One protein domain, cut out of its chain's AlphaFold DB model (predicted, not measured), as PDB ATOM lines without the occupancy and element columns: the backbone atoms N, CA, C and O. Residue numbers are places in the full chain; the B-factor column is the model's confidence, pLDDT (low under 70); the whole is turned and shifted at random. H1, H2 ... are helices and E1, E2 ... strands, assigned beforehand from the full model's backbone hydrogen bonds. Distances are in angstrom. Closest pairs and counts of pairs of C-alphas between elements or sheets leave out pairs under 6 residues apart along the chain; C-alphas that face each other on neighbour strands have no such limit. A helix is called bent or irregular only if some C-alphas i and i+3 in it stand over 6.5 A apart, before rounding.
ATOM      1  N   PRO A  25     -15.609 -54.150 -17.557       57.88
ATOM      2  CA  PRO A  25     -16.603 -54.681 -16.616       57.88
ATOM      3  C   PRO A  25     -17.533 -55.744 -17.217       57.88
ATOM      4  O   PRO A  25     -18.121 -56.537 -16.482       57.88
ATOM      5  N   TRP A  26     -17.670 -55.777 -18.546       55.62
ATOM      6  CA  TRP A  26     -18.475 -56.765 -19.271       55.62
ATOM      7  C   TRP A  26     -17.749 -58.105 -19.450       55.62
ATOM      8  O   TRP A  26     -18.394 -59.134 -19.642       55.62
ATOM      9  N   VAL A  27     -16.414 -58.103 -19.364       54.94
ATOM     10  CA  VAL A  27     -15.562 -59.298 -19.498       54.94
ATOM     11  C   VAL A  27     -15.275 -59.927 -18.131       54.94
ATOM     12  O   VAL A  27     -15.215 -61.151 -17.996       54.94
ATOM     13  N   VAL A  28     -15.137 -59.111 -17.082       60.94
ATOM     14  CA  VAL A  28     -14.848 -59.584 -15.723       60.94
ATOM     15  C   VAL A  28     -16.136 -59.893 -14.958       60.94
ATOM     16  O   VAL A  28     -17.025 -59.059 -14.826       60.94
ATOM     17  N   ARG A  29     -16.236 -61.093 -14.359       77.06
ATOM     18  CA  ARG A  29     -17.352 -61.429 -13.449       77.06
ATOM     19  C   ARG A  29     -17.489 -60.347 -12.370       77.06
ATOM     20  O   ARG A  29     -16.526 -60.091 -11.656       77.06
ATOM     21  N   ARG A  30     -18.695 -59.804 -12.157       78.69
ATOM     22  CA  ARG A  30     -18.962 -58.707 -11.195       78.69
ATOM     23  C   ARG A  30     -18.374 -58.918  -9.786       78.69
ATOM     24  O   ARG A  30     -17.891 -57.973  -9.181       78.69
ATOM     25  N   ALA A  31     -18.345 -60.154  -9.283       79.62
ATOM     26  CA  ALA A  31     -17.744 -60.499  -7.986       79.62
ATOM     27  C   ALA A  31     -16.195 -60.429  -7.942       79.62
ATOM     28  O   ALA A  31     -15.610 -60.461  -6.860       79.62
ATOM     29  N   ASN A  32     -15.530 -60.369  -9.100       82.31
ATOM     30  CA  ASN A  32     -14.107 -60.058  -9.236       82.31
ATOM     31  C   ASN A  32     -13.883 -58.561  -9.457       82.31
ATOM     32  O   ASN A  32     -12.967 -58.025  -8.854       82.31
ATOM     33  N   TYR A  33     -14.743 -57.890 -10.231       82.94
ATOM     34  CA  TYR A  33     -14.709 -56.432 -10.392       82.94
ATOM     35  C   TYR A  33     -14.807 -55.713  -9.035       82.94
ATOM     36  O   TYR A  33     -13.938 -54.933  -8.678       82.94
ATOM     37  N   LEU A  34     -15.790 -56.081  -8.204       86.94
ATOM     38  CA  LEU A  34     -15.961 -55.517  -6.854       86.94
ATOM     39  C   LEU A  34     -14.844 -55.912  -5.864       86.94
ATOM     40  O   LEU A  34     -14.804 -55.394  -4.753       86.94
ATOM     41  N   ALA A  35     -13.953 -56.836  -6.238       87.00
ATOM     42  CA  ALA A  35     -12.781 -57.202  -5.441       87.00
ATOM     43  C   ALA A  35     -11.543 -56.340  -5.751       87.00
ATOM     44  O   ALA A  35     -10.516 -56.523  -5.103       87.00
ATOM     45  N   ILE A  36     -11.626 -55.450  -6.743       87.44
ATOM     46  CA  ILE A  36     -10.607 -54.446  -7.056       87.44
ATOM     47  C   ILE A  36     -10.864 -53.225  -6.166       87.44
ATOM     48  O   ILE A  36     -12.024 -52.898  -5.902       87.44
ATOM     49  N   LEU A  37      -9.789 -52.591  -5.689       89.19
ATOM     50  CA  LEU A  37      -9.823 -51.265  -5.070       89.19
ATOM     51  C   LEU A  37      -9.468 -50.229  -6.143       89.19
ATOM     52  O   LEU A  37      -8.381 -50.331  -6.712       89.19
ATOM     53  N   TRP A  38     -10.352 -49.269  -6.410       86.25
ATOM     54  CA  TRP A  38     -10.150 -48.172  -7.381       86.25
ATOM     55  C   TRP A  38      -9.214 -47.087  -6.829       86.25
ATOM     56  O   TRP A  38      -8.902 -47.116  -5.638       86.25
ATOM     57  N   THR A  39      -8.748 -46.133  -7.648       89.06
ATOM     58  CA  THR A  39      -7.778 -45.097  -7.213       89.06
ATOM     59  C   THR A  39      -8.099 -44.436  -5.856       89.06
ATOM     60  O   THR A  39      -7.233 -44.520  -4.976       89.06
ATOM     61  N   PRO A  40      -9.314 -43.905  -5.590       91.19
ATOM     62  CA  PRO A  40      -9.637 -43.325  -4.281       91.19
ATOM     63  C   PRO A  40      -9.535 -44.340  -3.136       91.19
ATOM     64  O   PRO A  40      -9.020 -44.058  -2.055       91.19
ATOM     65  N   GLU A  41      -9.968 -45.576  -3.382       93.56
ATOM     66  CA  GLU A  41      -9.944 -46.654  -2.396       93.56
ATOM     67  C   GLU A  41      -8.513 -47.093  -2.062       93.56
ATOM     68  O   GLU A  41      -8.211 -47.377  -0.903       93.56
ATOM     69  N   ARG A  42      -7.616 -47.103  -3.058       92.50
ATOM     70  CA  ARG A  42      -6.177 -47.342  -2.866       92.50
ATOM     71  C   ARG A  42      -5.526 -46.216  -2.068       92.50
ATOM     72  O   ARG A  42      -4.718 -46.507  -1.185       92.50
ATOM     73  N   GLN A  43      -5.890 -44.961  -2.340       93.56
ATOM     74  CA  GLN A  43      -5.395 -43.797  -1.601       93.56
ATOM     75  C   GLN A  43      -5.760 -43.895  -0.112       93.56
ATOM     76  O   GLN A  43      -4.868 -43.912   0.743       93.56
ATOM     77  N   TRP A  44      -7.045 -44.094   0.204       96.12
ATOM     78  CA  TRP A  44      -7.508 -44.292   1.583       96.12
ATOM     79  C   TRP A  44      -6.899 -45.530   2.252       96.12
ATOM     80  O   TRP A  44      -6.467 -45.456   3.405       96.12
ATOM     81  N   ALA A  45      -6.801 -46.658   1.542       95.25
ATOM     82  CA  ALA A  45      -6.228 -47.884   2.095       95.25
ATOM     83  C   ALA A  45      -4.730 -47.757   2.424       95.25
ATOM     84  O   ALA A  45      -4.272 -48.316   3.423       95.25
ATOM     85  N   LYS A  46      -3.965 -46.988   1.633       94.56
ATOM     86  CA  LYS A  46      -2.547 -46.710   1.912       94.56
ATOM     87  C   LYS A  46      -2.367 -45.847   3.167       94.56
ATOM     88  O   LYS A  46      -1.437 -46.108   3.929       94.56
ATOM     89  N   ILE A  47      -3.251 -44.876   3.430       95.88
ATOM     90  CA  ILE A  47      -3.156 -44.029   4.637       95.88
ATOM     91  C   ILE A  47      -3.856 -44.611   5.880       95.88
ATOM     92  O   ILE A  47      -3.624 -44.135   6.992       95.88
ATOM     93  N   GLN A  48      -4.667 -45.667   5.743       96.50
ATOM     94  CA  GLN A  48      -5.398 -46.287   6.859       96.50
ATOM     95  C   GLN A  48      -4.528 -46.665   8.083       96.50
ATOM     96  O   GLN A  48      -4.970 -46.418   9.208       96.50
ATOM     97  N   PRO A  49      -3.301 -47.216   7.956       96.81
ATOM     98  CA  PRO A  49      -2.444 -47.493   9.117       96.81
ATOM     99  C   PRO A  49      -2.049 -46.237   9.905       96.81
ATOM    100  O   PRO A  49      -1.841 -46.300  11.121       96.81
ATOM    101  N   TRP A  50      -1.952 -45.095   9.221       96.81
ATOM    102  CA  TRP A  50      -1.693 -43.804   9.844       96.81
ATOM    103  C   TRP A  50      -2.953 -43.266  10.525       96.81
ATOM    104  O   TRP A  50      -2.894 -42.988  11.724       96.81
ATOM    105  N   LEU A  51      -4.106 -43.250   9.841       97.56
ATOM    106  CA  LEU A  51      -5.401 -42.870  10.437       97.56
ATOM    107  C   LEU A  51      -5.706 -43.688  11.703       97.56
ATOM    108  O   LEU A  51      -6.108 -43.133  12.728       97.56
ATOM    109  N   GLN A  52      -5.413 -44.991  11.686       97.50
ATOM    110  CA  GLN A  52      -5.553 -45.862  12.854       97.50
ATOM    111  C   GLN A  52      -4.666 -45.427  14.030       97.50
ATOM    112  O   GLN A  52      -5.115 -45.488  15.175       97.50
ATOM    113  N   SER A  53      -3.435 -44.967  13.779       96.56
ATOM    114  CA  SER A  53      -2.553 -44.439  14.835       96.56
ATOM    115  C   SER A  53      -3.065 -43.117  15.429       96.56
ATOM    116  O   SER A  53      -2.862 -42.864  16.618       96.56
ATOM    117  N   GLN A  54      -3.811 -42.341  14.632       97.12
ATOM    118  CA  GLN A  54      -4.530 -41.133  15.052       97.12
ATOM    119  C   GLN A  54      -5.882 -41.438  15.732       97.12
ATOM    120  O   GLN A  54      -6.535 -40.531  16.235       97.12
ATOM    121  N   GLY A  55      -6.302 -42.710  15.808       97.62
ATOM    122  CA  GLY A  55      -7.542 -43.123  16.476       97.62
ATOM    123  C   GLY A  55      -8.775 -43.224  15.571       97.62
ATOM    124  O   GLY A  55      -9.900 -43.218  16.072       97.62
ATOM    125  N   TYR A  56      -8.590 -43.339  14.253       98.38
ATOM    126  CA  TYR A  56      -9.673 -43.427  13.272       98.38
ATOM    127  C   TYR A  56      -9.569 -44.709  12.438       98.38
ATOM    128  O   TYR A  56      -8.533 -45.025  11.858       98.38
ATOM    129  N   MET A  57     -10.645 -45.493  12.410       97.88
ATOM    130  CA  MET A  57     -10.679 -46.814  11.779       97.88
ATOM    131  C   MET A  57     -11.663 -46.831  10.607       97.88
ATOM    132  O   MET A  57     -12.875 -46.850  10.830       97.88
ATOM    133  N   LEU A  58     -11.153 -46.883   9.373       97.81
ATOM    134  CA  LEU A  58     -11.971 -47.062   8.167       97.81
ATOM    135  C   LEU A  58     -12.637 -48.452   8.107       97.81
ATOM    136  O   LEU A  58     -12.289 -49.381   8.854       97.81
ATOM    137  N   ARG A  59     -13.608 -48.613   7.198       95.88
ATOM    138  CA  ARG A  59     -14.286 -49.892   6.895       95.88
ATOM    139  C   ARG A  59     -13.301 -51.019   6.529       95.88
ATOM    140  O   ARG A  59     -12.190 -50.733   6.081       95.88
ATOM    141  N   PRO A  60     -13.673 -52.310   6.691       93.75
ATOM    142  CA  PRO A  60     -12.784 -53.449   6.428       93.75
ATOM    143  C   PRO A  60     -12.107 -53.442   5.051       93.75
ATOM    144  O   PRO A  60     -10.948 -53.842   4.963       93.75
ATOM    145  N   ARG A  61     -12.803 -52.943   4.020       94.38
ATOM    146  CA  ARG A  61     -12.339 -52.815   2.628       94.38
ATOM    147  C   ARG A  61     -11.021 -52.039   2.471       94.38
ATOM    148  O   ARG A  61     -10.217 -52.380   1.614       94.38
ATOM    149  N   PHE A  62     -10.770 -51.052   3.334       96.00
ATOM    150  CA  PHE A  62      -9.596 -50.166   3.264       96.00
ATOM    151  C   PHE A  62      -8.467 -50.585   4.217       96.00
ATOM    152  O   PHE A  62      -7.532 -49.825   4.450       96.00
ATOM    153  N   ARG A  63      -8.551 -51.765   4.844       94.00
ATOM    154  CA  ARG A  63      -7.557 -52.206   5.835       94.00
ATOM    155  C   ARG A  63      -6.448 -53.032   5.172       94.00
ATOM    156  O   ARG A  63      -6.739 -53.808   4.261       94.00
ATOM    157  N   PRO A  64      -5.189 -52.938   5.646       92.00
ATOM    158  CA  PRO A  64      -4.101 -53.773   5.145       92.00
ATOM    159  C   PRO A  64      -4.452 -55.263   5.184       92.00
ATOM    160  O   PRO A  64      -4.938 -55.767   6.197       92.00
ATOM    161  N   GLY A  65      -4.198 -55.968   4.081       90.06
ATOM    162  CA  GLY A  65      -4.518 -57.391   3.956       90.06
ATOM    163  C   GLY A  65      -6.012 -57.709   3.822       90.06
ATOM    164  O   GLY A  65      -6.393 -58.859   4.046       90.06
ATOM    165  N   TRP A  66      -6.863 -56.734   3.470       92.88
ATOM    166  CA  TRP A  66      -8.267 -56.998   3.145       92.88
ATOM    167  C   TRP A  66      -8.398 -58.106   2.093       92.88
ATOM    168  O   TRP A  66      -7.703 -58.131   1.075       92.88
ATOM    169  N   THR A  67      -9.332 -59.022   2.345       89.62
ATOM    170  CA  THR A  67      -9.781 -60.019   1.375       89.62
ATOM    171  C   THR A  67     -11.306 -59.942   1.289       89.62
ATOM    172  O   THR A  67     -11.952 -59.881   2.338       89.62
ATOM    173  N   PRO A  68     -11.898 -59.955   0.080       89.38
ATOM    174  CA  PRO A  68     -13.342 -59.840  -0.092       89.38
ATOM    175  C   PRO A  68     -14.127 -60.872   0.720       89.38
ATOM    176  O   PRO A  68     -13.913 -62.080   0.559       89.38
ATOM    177  N   SER A  69     -15.078 -60.424   1.539       89.00
ATOM    178  CA  SER A  69     -15.827 -61.302   2.450       89.00
ATOM    179  C   SER A  69     -16.545 -62.452   1.726       89.00
ATOM    180  O   SER A  69     -16.509 -63.593   2.187       89.00
ATOM    181  N   TRP A  70     -17.091 -62.198   0.531       86.38
ATOM    182  CA  TRP A  70     -17.762 -63.187  -0.328       86.38
ATOM    183  C   TRP A  70     -16.822 -64.207  -0.993       86.38
ATOM    184  O   TRP A  70     -17.292 -65.168  -1.601       86.38
ATOM    185  N   LYS A  71     -15.498 -64.022  -0.899       79.81
ATOM    186  CA  LYS A  71     -14.495 -65.025  -1.301       79.81
ATOM    187  C   LYS A  71     -14.036 -65.892  -0.122       79.81
ATOM    188  O   LYS A  71     -13.398 -66.923  -0.339       79.81
ATOM    189  N   SER A  72     -14.363 -65.513   1.116       69.19
ATOM    190  CA  SER A  72     -13.986 -66.271   2.307       69.19
ATOM    191  C   SER A  72     -14.857 -67.514   2.487       69.19
ATOM    192  O   SER A  72     -16.073 -67.433   2.645       69.19
ATOM    193  N   LYS A  73     -14.221 -68.689   2.540       59.69
ATOM    194  CA  LYS A  73     -14.886 -69.962   2.880       59.69
ATOM    195  C   LYS A  73     -15.109 -70.148   4.391       59.69
ATOM    196  O   LYS A  73     -15.700 -71.145   4.797       59.69
ATOM    197  N   ALA A  74     -14.629 -69.220   5.226       56.31
ATOM    198  CA  ALA A  74     -14.479 -69.412   6.673       56.31
ATOM    199  C   ALA A  74     -15.796 -69.614   7.449       56.31
ATOM    200  O   ALA A  74     -15.779 -70.159   8.548       56.31
ATOM    201  N   THR A  75     -16.936 -69.197   6.897       54.12
ATOM    202  CA  THR A  75     -18.255 -69.268   7.554       54.12
ATOM    203  C   THR A  75     -19.091 -70.488   7.154       54.12
ATOM    204  O   THR A  75     -20.203 -70.645   7.656       54.12
ATOM    205  N   GLY A  76     -18.611 -71.339   6.234       49.41
ATOM    206  CA  GLY A  76     -19.344 -72.524   5.754       49.41
ATOM    207  C   GLY A  76     -20.645 -72.228   4.988       49.41
ATOM    208  O   GLY A  76     -21.355 -73.153   4.599       49.41
ATOM    209  N   LYS A  77     -20.958 -70.950   4.758       52.94
ATOM    210  CA  LYS A  77     -22.132 -70.462   4.037       52.94
ATOM    211  C   LYS A  77     -21.645 -69.463   2.995       52.94
ATOM    212  O   LYS A  77     -21.081 -68.438   3.368       52.94
ATOM    213  N   GLU A  78     -21.852 -69.757   1.713       56.50
ATOM    214  CA  GLU A  78     -21.512 -68.824   0.636       56.50
ATOM    215  C   GLU A  78     -22.313 -67.528   0.818       56.50
ATOM    216  O   GLU A  78     -23.536 -67.507   0.666       56.50
ATOM    217  N   MET A  79     -21.625 -66.447   1.191       66.75
ATOM    218  CA  MET A  79     -22.211 -65.111   1.217       66.75
ATOM    219  C   MET A  79     -22.193 -64.566  -0.207       66.75
ATOM    220  O   MET A  79     -21.132 -64.427  -0.815       66.75
ATOM    221  N   GLY A  80     -23.364 -64.249  -0.756       74.38
ATOM    222  CA  GLY A  80     -23.430 -63.580  -2.050       74.38
ATOM    223  C   GLY A  80     -22.865 -62.164  -1.938       74.38
ATOM    224  O   GLY A  80     -23.224 -61.435  -1.020       74.38
ATOM    225  N   PHE A  81     -22.060 -61.724  -2.910       77.00
ATOM    226  CA  PHE A  81     -21.481 -60.367  -2.929       77.00
ATOM    227  C   PHE A  81     -22.525 -59.231  -2.825       77.00
ATOM    228  O   PHE A  81     -22.181 -58.105  -2.510       77.00
ATOM    229  N   ARG A  82     -23.814 -59.502  -3.084       79.19
ATOM    230  CA  ARG A  82     -24.926 -58.542  -2.924       79.19
ATOM    231  C   ARG A  82     -25.356 -58.297  -1.468       79.19
ATOM    232  O   ARG A  82     -26.163 -57.395  -1.231       79.19
ATOM    233  N   GLU A  83     -24.880 -59.129  -0.544       79.25
ATOM    234  CA  GLU A  83     -25.130 -59.077   0.905       79.25
ATOM    235  C   GLU A  83     -23.878 -58.650   1.694       79.25
ATOM    236  O   GLU A  83     -23.948 -58.481   2.909       79.25
ATOM    237  N   ALA A  84     -22.744 -58.494   1.005       88.56
ATOM    238  CA  ALA A  84     -21.465 -58.092   1.567       88.56
ATOM    239  C   ALA A  84     -21.340 -56.561   1.583       88.56
ATOM    240  O   ALA A  84     -21.524 -55.904   0.560       88.56
ATOM    241  N   GLU A  85     -21.010 -55.994   2.741       93.25
ATOM    242  CA  GLU A  85     -20.786 -54.553   2.908       93.25
ATOM    243  C   GLU A  85     -19.531 -54.078   2.168       93.25
ATOM    244  O   GLU A  85     -19.589 -53.112   1.415       93.25
ATOM    245  N   ASP A  86     -18.447 -54.848   2.247       92.31
ATOM    246  CA  ASP A  86     -17.179 -54.595   1.559       92.31
ATOM    247  C   ASP A  86     -17.232 -54.831   0.034       92.31
ATOM    248  O   ASP A  86     -16.214 -54.704  -0.650       92.31
ATOM    249  N   ALA A  87     -18.410 -55.170  -0.507       91.62
ATOM    250  CA  ALA A  87     -18.699 -55.204  -1.942       91.62
ATOM    251  C   ALA A  87     -19.337 -53.907  -2.464       91.62
ATOM    252  O   ALA A  87     -19.562 -53.789  -3.670       91.62
ATOM    253  N   ILE A  88     -19.664 -52.958  -1.582       92.44
ATOM    254  CA  ILE A  88     -20.050 -51.603  -1.971       92.44
ATOM    255  C   ILE A  88     -18.755 -50.843  -2.267       92.44
ATOM    256  O   ILE A  88     -17.884 -50.741  -1.403       92.44
ATOM    257  N   ALA A  89     -18.617 -50.373  -3.505       90.56
ATOM    258  CA  ALA A  89     -17.485 -49.556  -3.916       90.56
ATOM    259  C   ALA A  89     -17.602 -48.142  -3.334       90.56
ATOM    260  O   ALA A  89     -18.701 -47.649  -3.077       90.56
ATOM    261  N   HIS A  90     -16.456 -47.509  -3.134       94.06
ATOM    262  CA  HIS A  90     -16.335 -46.109  -2.765       94.06
ATOM    263  C   HIS A  90     -15.897 -45.323  -4.007       94.06
ATOM    264  O   HIS A  90     -14.720 -45.029  -4.210       94.06
ATOM    265  N   ASP A  91     -16.876 -45.083  -4.883       88.88
ATOM    266  CA  ASP A  91     -16.735 -44.572  -6.254       88.88
ATOM    267  C   ASP A  91     -17.579 -43.306  -6.524       88.88
ATOM    268  O   ASP A  91     -17.754 -42.890  -7.669       88.88
ATOM    269  N   SER A  92     -18.092 -42.663  -5.468       89.62
ATOM    270  CA  SER A  92     -18.781 -41.369  -5.581       89.62
ATOM    271  C   SER A  92     -17.842 -40.254  -6.065       89.62
ATOM    272  O   SER A  92     -16.629 -40.330  -5.876       89.62
ATOM    273  N   ILE A  93     -18.399 -39.160  -6.598       87.50
ATOM    274  CA  ILE A  93     -17.617 -37.984  -7.031       87.50
ATOM    275  C   ILE A  93     -16.730 -37.393  -5.913       87.50
ATOM    276  O   ILE A  93     -15.663 -36.859  -6.191       87.50
ATOM    277  N   ASN A  94     -17.125 -37.576  -4.648       90.88
ATOM    278  CA  ASN A  94     -16.388 -37.121  -3.466       90.88
ATOM    279  C   ASN A  94     -15.546 -38.236  -2.813       90.88
ATOM    280  O   ASN A  94     -15.088 -38.076  -1.682       90.88
ATOM    281  N   ALA A  95     -15.329 -39.377  -3.479       93.25
ATOM    282  CA  ALA A  95     -14.556 -40.490  -2.918       93.25
ATOM    283  C   ALA A  95     -13.066 -40.156  -2.725       93.25
ATOM    284  O   ALA A  95     -12.420 -40.697  -1.837       93.25
ATOM    285  N   SER A  96     -12.494 -39.233  -3.504       92.12
ATOM    286  CA  SER A  96     -11.103 -38.775  -3.320       92.12
ATOM    287  C   SER A  96     -10.938 -37.741  -2.191       92.12
ATOM    288  O   SER A  96      -9.808 -37.380  -1.836       92.12
ATOM    289  N   THR A  97     -12.041 -37.242  -1.623       94.56
ATOM    290  CA  THR A  97     -12.057 -36.158  -0.627       94.56
ATOM    291  C   THR A  97     -12.778 -36.520   0.665       94.56
ATOM    292  O   THR A  97     -12.470 -35.932   1.696       94.56
ATOM    293  N   THR A  98     -13.691 -37.492   0.673       96.94
ATOM    294  CA  THR A  98     -14.496 -37.849   1.852       96.94
ATOM    295  C   THR A  98     -14.585 -39.355   2.054       96.94
ATOM    296  O   THR A  98     -14.673 -40.081   1.077       96.94
ATOM    297  N   ILE A  99     -14.596 -39.831   3.302       97.75
ATOM    298  CA  ILE A  99     -14.831 -41.246   3.651       97.75
ATOM    299  C   ILE A  99     -15.365 -41.377   5.085       97.75
ATOM    300  O   ILE A  99     -15.115 -40.513   5.924       97.75
ATOM    301  N   ASP A 100     -16.072 -42.455   5.424       97.50
ATOM    302  CA  ASP A 100     -16.498 -42.726   6.799       97.50
ATOM    303  C   ASP A 100     -15.489 -43.540   7.628       97.50
ATOM    304  O   ASP A 100     -14.831 -44.467   7.152       97.50
ATOM    305  N   ALA A 101     -15.430 -43.230   8.922       98.31
ATOM    306  CA  ALA A 101     -14.599 -43.918   9.901       98.31
ATOM    307  C   ALA A 101     -15.349 -44.166  11.217       98.31
ATOM    308  O   ALA A 101     -16.324 -43.490  11.556       98.31
ATOM    309  N   ILE A 102     -14.842 -45.107  12.011       98.06
ATOM    310  CA  ILE A 102     -15.179 -45.236  13.428       98.06
ATOM    311  C   ILE A 102     -14.068 -44.583  14.250       98.06
ATOM    312  O   ILE A 102     -12.911 -45.007  14.184       98.06
ATOM    313  N   ARG A 103     -14.420 -43.580  15.060       98.25
ATOM    314  CA  ARG A 103     -13.510 -42.996  16.048       98.25
ATOM    315  C   ARG A 103     -13.307 -43.982  17.197       98.25
ATOM    316  O   ARG A 103     -14.263 -44.395  17.852       98.25
ATOM    317  N   THR A 104     -12.066 -44.380  17.463       97.62
ATOM    318  CA  THR A 104     -11.764 -45.479  18.396       97.62
ATOM    319  C   THR A 104     -11.958 -45.116  19.868       97.62
ATOM    320  O   THR A 104     -12.056 -46.018  20.691       97.62
ATOM    321  N   SER A 105     -11.993 -43.826  20.220       97.44
ATOM    322  CA  SER A 105     -12.132 -43.371  21.613       97.44
ATOM    323  C   SER A 105     -13.541 -43.543  22.187       97.44
ATOM    324  O   SER A 105     -13.680 -43.711  23.393       97.44
ATOM    325  N   ASP A 106     -14.577 -43.474  21.347       97.06
ATOM    326  CA  ASP A 106     -15.991 -43.524  21.754       97.06
ATOM    327  C   ASP A 106     -16.874 -44.401  20.846       97.06
ATOM    328  O   ASP A 106     -18.068 -44.555  21.101       97.06
ATOM    329  N   GLY A 107     -16.314 -44.985  19.783       96.56
ATOM    330  CA  GLY A 107     -17.052 -45.800  18.816       96.56
ATOM    331  C   GLY A 107     -17.976 -44.995  17.897       96.56
ATOM    332  O   GLY A 107     -18.817 -45.589  17.218       96.56
ATOM    333  N   ARG A 108     -17.856 -43.659  17.864       96.25
ATOM    334  CA  ARG A 108     -18.715 -42.801  17.040       96.25
ATOM    335  C   ARG A 108     -18.408 -42.983  15.554       96.25
ATOM    336  O   ARG A 108     -17.251 -42.967  15.139       96.25
ATOM    337  N   HIS A 109     -19.465 -43.112  14.753       96.94
ATOM    338  CA  HIS A 109     -19.397 -43.078  13.291       96.94
ATOM    339  C   HIS A 109     -19.251 -41.618  12.841       96.94
ATOM    340  O   HIS A 109     -20.047 -40.761  13.239       96.94
ATOM    341  N   VAL A 110     -18.205 -41.335  12.073       98.19
ATOM    342  CA  VAL A 110     -17.810 -39.995  11.622       98.19
ATOM    343  C   VAL A 110     -17.516 -40.005  10.125       98.19
ATOM    344  O   VAL A 110     -17.198 -41.052   9.565       98.19
ATOM    345  N   CYS A 111     -17.609 -38.841   9.491       98.25
ATOM    346  CA  CYS A 111     -17.062 -38.578   8.165       98.25
ATOM    347  C   CYS A 111     -15.689 -37.905   8.325       98.25
ATOM    348  O   CYS A 111     -15.516 -37.061   9.203       98.25
ATOM    349  N   LEU A 112     -14.724 -38.278   7.493       98.44
ATOM    350  CA  LEU A 112     -13.441 -37.605   7.329       98.44
ATOM    351  C   LEU A 112     -13.482 -36.849   5.997       98.44
ATOM    352  O   LEU A 112     -13.603 -37.499   4.963       98.44
ATOM    353  N   LYS A 113     -13.361 -35.514   6.003       97.75
ATOM    354  CA  LYS A 113     -13.144 -34.704   4.785       97.75
ATOM    355  C   LYS A 113     -11.675 -34.289   4.708       97.75
ATOM    356  O   LYS A 113     -11.189 -33.600   5.600       97.75
ATOM    357  N   ARG A 114     -10.969 -34.724   3.665       96.00
ATOM    358  CA  ARG A 114      -9.601 -34.317   3.320       96.00
ATOM    359  C   ARG A 114      -9.606 -32.910   2.732       96.00
ATOM    360  O   ARG A 114     -10.394 -32.625   1.835       96.00
ATOM    361  N   VAL A 115      -8.656 -32.092   3.169       93.94
ATOM    362  CA  VAL A 115      -8.317 -30.799   2.573       93.94
ATOM    363  C   VAL A 115      -6.843 -30.833   2.160       93.94
ATOM    364  O   VAL A 115      -5.991 -31.311   2.912       93.94
ATOM    365  N   THR A 116      -6.540 -30.371   0.947       90.19
ATOM    366  CA  THR A 116      -5.201 -30.389   0.326       90.19
ATOM    367  C   THR A 116      -4.369 -29.160   0.698       90.19
ATOM    368  O   THR A 116      -3.888 -28.435  -0.172       90.19
ATOM    369  N   CYS A 117      -4.261 -28.885   1.995       87.94
ATOM    370  CA  CYS A 117      -3.398 -27.855   2.565       87.94
ATOM    371  C   CYS A 117      -3.122 -28.170   4.043       87.94
ATOM    372  O   CYS A 117      -3.732 -29.080   4.617       87.94
ATOM    373  N   GLN A 118      -2.240 -27.401   4.686       86.00
ATOM    374  CA  GLN A 118      -2.105 -27.463   6.142       86.00
ATOM    375  C   GLN A 118      -3.405 -26.984   6.807       86.00
ATOM    376  O   GLN A 118      -4.219 -26.283   6.200       86.00
ATOM    377  N   ALA A 119      -3.636 -27.379   8.060       81.69
ATOM    378  CA  ALA A 119      -4.841 -26.967   8.783       81.69
ATOM    379  C   ALA A 119      -4.899 -25.436   8.933       81.69
ATOM    380  O   ALA A 119      -5.960 -24.828   8.834       81.69
ATOM    381  N   GLU A 120      -3.736 -24.829   9.118       86.81
ATOM    382  CA  GLU A 120      -3.527 -23.411   9.365       86.81
ATOM    383  C   GLU A 120      -3.767 -22.545   8.107       86.81
ATOM    384  O   GLU A 120      -4.118 -21.377   8.242       86.81
ATOM    385  N   ASP A 121      -3.682 -23.133   6.906       87.25
ATOM    386  CA  ASP A 121      -3.960 -22.474   5.616       87.25
ATOM    387  C   ASP A 121      -5.435 -22.596   5.171       87.25
ATOM    388  O   ASP A 121      -5.847 -22.017   4.166       87.25
ATOM    389  N   SER A 122      -6.245 -23.398   5.871       90.94
ATOM    390  CA  SER A 122      -7.602 -23.734   5.433       90.94
ATOM    391  C   SER A 122      -8.638 -22.711   5.913       90.94
ATOM    392  O   SER A 122      -9.024 -22.686   7.087       90.94
ATOM    393  N   THR A 123      -9.168 -21.914   4.980       92.00
ATOM    394  CA  THR A 123     -10.324 -21.027   5.218       92.00
ATOM    395  C   THR A 123     -11.553 -21.815   5.678       92.00
ATOM    396  O   THR A 123     -12.191 -21.425   6.655       92.00
ATOM    397  N   GLU A 124     -11.841 -22.962   5.043       95.25
ATOM    398  CA  GLU A 124     -12.948 -23.847   5.438       95.25
ATOM    399  C   GLU A 124     -12.805 -24.285   6.900       95.25
ATOM    400  O   GLU A 124     -13.745 -24.138   7.683       95.25
ATOM    401  N   LEU A 125     -11.625 -24.785   7.291       95.50
ATOM    402  CA  LEU A 125     -11.392 -25.202   8.670       95.50
ATOM    403  C   LEU A 125     -11.506 -24.023   9.637       95.50
ATOM    404  O   LEU A 125     -12.073 -24.191  10.712       95.50
ATOM    405  N   SER A 126     -10.987 -22.852   9.273       96.00
ATOM    406  CA  SER A 126     -11.010 -21.658  10.124       96.00
ATOM    407  C   SER A 126     -12.443 -21.197  10.413       96.00
ATOM    408  O   SER A 126     -12.801 -20.969  11.572       96.00
ATOM    409  N   ILE A 127     -13.295 -21.145   9.382       96.88
ATOM    410  CA  ILE A 127     -14.724 -20.833   9.521       96.88
ATOM    411  C   ILE A 127     -15.430 -21.925  10.333       96.88
ATOM    412  O   ILE A 127     -16.104 -21.624  11.319       96.88
ATOM    413  N   LEU A 128     -15.240 -23.201   9.991       96.94
ATOM    414  CA  LEU A 128     -15.882 -24.306  10.703       96.94
ATOM    415  C   LEU A 128     -15.441 -24.417  12.171       96.94
ATOM    416  O   LEU A 128     -16.263 -24.750  13.024       96.94
ATOM    417  N   GLN A 129     -14.180 -24.120  12.498       95.81
ATOM    418  CA  GLN A 129     -13.690 -24.060  13.877       95.81
ATOM    419  C   GLN A 129     -14.371 -22.940  14.655       95.81
ATOM    420  O   GLN A 129     -14.856 -23.208  15.752       95.81
ATOM    421  N   PHE A 130     -14.454 -21.732  14.083       96.12
ATOM    422  CA  PHE A 130     -15.181 -20.600  14.663       96.12
ATOM    423  C   PHE A 130     -16.638 -20.982  14.967       96.12
ATOM    424  O   PHE A 130     -17.058 -20.946  16.121       96.12
ATOM    425  N   LEU A 131     -17.369 -21.499  13.976       97.00
ATOM    426  CA  LEU A 131     -18.761 -21.948  14.129       97.00
ATOM    427  C   LEU A 131     -18.926 -23.136  15.102       97.00
ATOM    428  O   LEU A 131     -20.028 -23.394  15.590       97.00
ATOM    429  N   SER A 132     -17.837 -23.845  15.414       95.75
ATOM    430  CA  SER A 132     -17.802 -24.981  16.342       95.75
ATOM    431  C   SER A 132     -17.348 -24.628  17.764       95.75
ATOM    432  O   SER A 132     -17.305 -25.541  18.596       95.75
ATOM    433  N   GLN A 133     -17.011 -23.369  18.074       94.25
ATOM    434  CA  GLN A 133     -16.644 -22.934  19.434       94.25
ATOM    435  C   GLN A 133     -17.807 -23.142  20.424       94.25
ATOM    436  O   GLN A 133     -18.958 -23.304  20.018       94.25
ATOM    437  N   ALA A 134     -17.528 -23.204  21.729       90.31
ATOM    438  CA  ALA A 134     -18.524 -23.596  22.736       90.31
ATOM    439  C   ALA A 134     -19.701 -22.607  22.831       90.31
ATOM    440  O   ALA A 134     -20.833 -23.001  23.113       90.31
ATOM    441  N   GLU A 135     -19.423 -21.342  22.550       90.69
ATOM    442  CA  GLU A 135     -20.332 -20.207  22.523       90.69
ATOM    443  C   GLU A 135     -21.354 -20.358  21.385       90.69
ATOM    444  O   GLU A 135     -22.557 -20.257  21.611       90.69
ATOM    445  N   TYR A 136     -20.883 -20.684  20.177       92.69
ATOM    446  CA  TYR A 136     -21.713 -20.781  18.972       92.69
ATOM    447  C   TYR A 136     -22.345 -22.162  18.770       92.69
ATOM    448  O   TYR A 136     -23.454 -22.268  18.254       92.69
ATOM    449  N   ARG A 137     -21.682 -23.243  19.198       88.81
ATOM    450  CA  ARG A 137     -22.157 -24.636  19.050       88.81
ATOM    451  C   ARG A 137     -23.493 -24.899  19.751       88.81
ATOM    452  O   ARG A 137     -24.220 -25.804  19.351       88.81
ATOM    453  N   ASN A 138     -23.782 -24.149  20.814       89.19
ATOM    454  CA  ASN A 138     -24.996 -24.299  21.616       89.19
ATOM    455  C   ASN A 138     -26.136 -23.352  21.190       89.19
ATOM    456  O   ASN A 138     -27.235 -23.477  21.730       89.19
ATOM    457  N   ASP A 139     -25.914 -22.435  20.238       94.75
ATOM    458  CA  ASP A 139     -26.998 -21.630  19.662       94.75
ATOM    459  C   ASP A 139     -27.906 -22.553  18.822       94.75
ATOM    460  O   ASP A 139     -27.419 -23.201  17.888       94.75
ATOM    461  N   PRO A 140     -29.216 -22.660  19.120       94.56
ATOM    462  CA  PRO A 140     -30.112 -23.544  18.377       94.56
ATOM    463  C   PRO A 140     -30.203 -23.191  16.886       94.56
ATOM    464  O   PRO A 140     -30.480 -24.091  16.094       94.56
ATOM    465  N   ARG A 141     -29.905 -21.937  16.512       96.56
ATOM    466  CA  ARG A 141     -29.901 -21.427  15.132       96.56
ATOM    467  C   ARG A 141     -28.643 -21.820  14.348       96.56
ATOM    468  O   ARG A 141     -28.602 -21.678  13.130       96.56
ATOM    469  N   ASN A 142     -27.611 -22.345  15.016       97.56
ATOM    470  CA  ASN A 142     -26.377 -22.783  14.368       97.56
ATOM    471  C   ASN A 142     -26.589 -24.092  13.597       97.56
ATOM    472  O   ASN A 142     -26.417 -25.193  14.134       97.56
ATOM    473  N   HIS A 143     -26.977 -23.984  12.331       97.75
ATOM    474  CA  HIS A 143     -27.103 -25.122  11.422       97.75
ATOM    475  C   HIS A 143     -25.807 -25.451  10.667       97.75
ATOM    476  O   HIS A 143     -25.840 -26.299   9.783       97.75
ATOM    477  N   ALA A 144     -24.656 -24.865  11.003       98.00
ATOM    478  CA  ALA A 144     -23.390 -25.309  10.426       98.00
ATOM    479  C   ALA A 144     -22.993 -26.689  10.983       98.00
ATOM    480  O   ALA A 144     -23.256 -27.014  12.148       98.00
ATOM    481  N   ILE A 145     -22.367 -27.532  10.162       97.19
ATOM    482  CA  ILE A 145     -21.860 -28.830  10.619       97.19
ATOM    483  C   ILE A 145     -20.712 -28.649  11.635       97.19
ATOM    484  O   ILE A 145     -19.713 -28.001  11.327       97.19
ATOM    485  N   PRO A 146     -20.804 -29.215  12.854       95.44
ATOM    486  CA  PRO A 146     -19.766 -29.021  13.859       95.44
ATOM    487  C   PRO A 146     -18.540 -29.892  13.568       95.44
ATOM    488  O   PRO A 146     -18.667 -31.093  13.329       95.44
ATOM    489  N   VAL A 147     -17.343 -29.325  13.700       96.56
ATOM    490  CA  VAL A 147     -16.082 -30.076  13.678       96.56
ATOM    491  C   VAL A 147     -15.886 -30.776  15.023       96.56
ATOM    492  O   VAL A 147     -15.925 -30.160  16.092       96.56
ATOM    493  N   LEU A 148     -15.705 -32.095  14.969       96.38
ATOM    494  CA  LEU A 148     -15.529 -32.956  16.140       96.38
ATOM    495  C   LEU A 148     -14.058 -33.100  16.547       96.38
ATOM    496  O   LEU A 148     -13.793 -33.319  17.729       96.38
ATOM    497  N   ASP A 149     -13.149 -33.038  15.570       96.75
ATOM    498  CA  ASP A 149     -11.691 -33.150  15.693       96.75
ATOM    499  C   ASP A 149     -11.021 -32.752  14.352       96.75
ATOM    500  O   ASP A 149     -11.702 -32.641  13.328       96.75
ATOM    501  N   VAL A 150      -9.700 -32.549  14.341       97.19
ATOM    502  CA  VAL A 150      -8.903 -32.247  13.137       97.19
ATOM    503  C   VAL A 150      -7.618 -33.066  13.143       97.19
ATOM    504  O   VAL A 150      -6.699 -32.791  13.919       97.19
ATOM    505  N   ILE A 151      -7.514 -34.026  12.224       96.62
ATOM    506  CA  ILE A 151      -6.292 -34.814  12.041       96.62
ATOM    507  C   ILE A 151      -5.331 -34.013  11.155       96.62
ATOM    508  O   ILE A 151      -5.685 -33.641  10.036       96.62
ATOM    509  N   ARG A 152      -4.122 -33.736  11.649       95.69
ATOM    510  CA  ARG A 152      -3.108 -32.934  10.944       95.69
ATOM    511  C   ARG A 152      -2.025 -33.817  10.332       95.69
ATOM    512  O   ARG A 152      -1.470 -34.672  11.021       95.69
ATOM    513  N   ALA A 153      -1.699 -33.561   9.071       92.81
ATOM    514  CA  ALA A 153      -0.513 -34.050   8.378       92.81
ATOM    515  C   ALA A 153       0.318 -32.846   7.864       92.81
ATOM    516  O   ALA A 153      -0.185 -31.724   7.854       92.81
ATOM    517  N   PRO A 154       1.588 -33.036   7.456       90.81
ATOM    518  CA  PRO A 154       2.459 -31.947   6.989       90.81
ATOM    519  C   PRO A 154       1.980 -31.189   5.739       90.81
ATOM    520  O   PRO A 154       2.396 -30.055   5.525       90.81
ATOM    521  N   ASP A 155       1.153 -31.817   4.904       90.00
ATOM    522  CA  ASP A 155       0.686 -31.325   3.597       90.00
ATOM    523  C   ASP A 155      -0.850 -31.408   3.431       90.00
ATOM    524  O   ASP A 155      -1.391 -30.981   2.413       90.00
ATOM    525  N   HIS A 156      -1.554 -31.952   4.429       92.88
ATOM    526  CA  HIS A 156      -2.998 -32.193   4.420       92.88
ATOM    527  C   HIS A 156      -3.600 -31.999   5.815       92.88
ATOM    528  O   HIS A 156      -2.957 -32.268   6.834       92.88
ATOM    529  N   CYS A 157      -4.892 -31.690   5.878       95.19
ATOM    530  CA  CYS A 157      -5.683 -31.893   7.086       95.19
ATOM    531  C   CYS A 157      -6.953 -32.699   6.792       95.19
ATOM    532  O   CYS A 157      -7.436 -32.757   5.659       95.19
ATOM    533  N   PHE A 158      -7.475 -33.371   7.819       97.38
ATOM    534  CA  PHE A 158      -8.708 -34.148   7.737       97.38
ATOM    535  C   PHE A 158      -9.690 -33.648   8.794       97.38
ATOM    536  O   PHE A 158      -9.459 -33.799   9.998       97.38
ATOM    537  N   LEU A 159     -10.791 -33.058   8.334       97.94
ATOM    538  CA  LEU A 159     -11.904 -32.623   9.167       97.94
ATOM    539  C   LEU A 159     -12.675 -33.851   9.644       97.94
ATOM    540  O   LEU A 159     -13.155 -34.632   8.822       97.94
ATOM    541  N   VAL A 160     -12.832 -34.010  10.957       98.38
ATOM    542  CA  VAL A 160     -13.666 -35.070  11.528       98.38
ATOM    543  C   VAL A 160     -15.058 -34.504  11.779       98.38
ATOM    544  O   VAL A 160     -15.275 -33.718  12.702       98.38
ATOM    545  N   LEU A 161     -16.011 -34.913  10.951       98.19
ATOM    546  CA  LEU A 161     -17.382 -34.415  10.919       98.19
ATOM    547  C   LEU A 161     -18.368 -35.498  11.406       98.19
ATOM    548  O   LEU A 161     -18.078 -36.696  11.318       98.19
ATOM    549  N   PRO A 162     -19.556 -35.140  11.924       97.31
ATOM    550  CA  PRO A 162     -20.624 -36.098  12.173       97.31
ATOM    551  C   PRO A 162     -20.995 -36.864  10.897       97.31
ATOM    552  O   PRO A 162     -21.129 -36.272   9.829       97.31
TER     553      PRO A 162
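AT A GLANCE: This is residues 25 to 162 of the 554 residues of the protein "Kinase-like protein" of Dentipellis sp. KUC8613 (UniProt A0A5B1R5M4). What shape do these coordinates make? A curled, strongly twisted sheet of five strands stands across the middle of an elongated domain, with H2 over one face and H3 over the other. Beyond H2, H1 and the long loop 59 to 97 make one end, where residues 72 to 77 stick out; H4 lies at the other end. What are its parts? The 138 printed residues include four named helices and five named strands, in the order H1 H2 E1 E2 E3 H3 H4 E4 E5; the antiparallel sheet runs E1 E2 E3 E5 E4, and the class is mixed, with under half of the residues in named elements. How compact is it? It is loose, with a radius of gyration of the C-alphas of 17.8 A and spans of 54 by 28 by 28 A.

IN THESE COORDINATES: Where do the first elements lie? H1 is residues 30 to 33, from C-alpha 30 at (-18.962, -58.707, -11.195), and H2 is residues 39 to 53, 22.7 A long and irregular, with C-alphas 46 and 49 7.2 A apart. E1 is residues 56 to 58, E2 98 to 103, 15.1 A, and E3 109 to 115, 19.7 A. What follows? H3 is residues 123 to 131, 12.3 A, H4 134 to 137, E4 149 to 152, 9.8 A, and E5 157 to 162, 16.3 A, ending at C-alpha 162 (-20.624, -36.098, 12.173).

HOW THE PARTS SIT: How are the strands joined? E1 E2 E3 form a meander, each strand the antiparallel neighbour of the one before, with N 57 and O 102 at 2.9 A and N 112 and O 99 at 2.8 A. E5 pairs with E3 through N 159 and O 113, 2.8 A, and with E4 through N 158 and O 151, 2.9 A. E3, H3 H4 and E4 form a split strand-helix-strand unit, two strands running the same way with E5 between them, and its crossover is right-handed. Where are the helices? H2, at a height of 9.2 A over the sheet, lies over E2 and only just not over E1, on which 2 of its C-alphas fall; its closest C-alphas to E1 are those of Leu 51 and Met 57, 6.7 A. H3 is on the opposite face at a height of 10.2 A, with the C-alphas of Leu 125 and Leu 159 closest to E5 at 7.5 A. H1 and H4 are not on the sheet; H4 is close to but not clearly touching H3, with the C-alphas of Leu 131 and Arg 137 closest at 6.6 A. How do the helix backbones read? Every O i to N i+4 pair is within hydrogen-bond range in H3 and 9 of 11 in H2; H1 and H4 are too short for one.

THE WHOLE: How far does it reach? The C-alphas farthest apart are those of Val 27 and Glu 135, 57.6 A. Which links are long? E1 to E2, with 39 residues, and H4 to E4, with 11, are long; the printed part has no cut. Where is confidence low? Residues 25 to 28 and 72 to 79 are under 70, and the mean pLDDT of the printed part is 89.7.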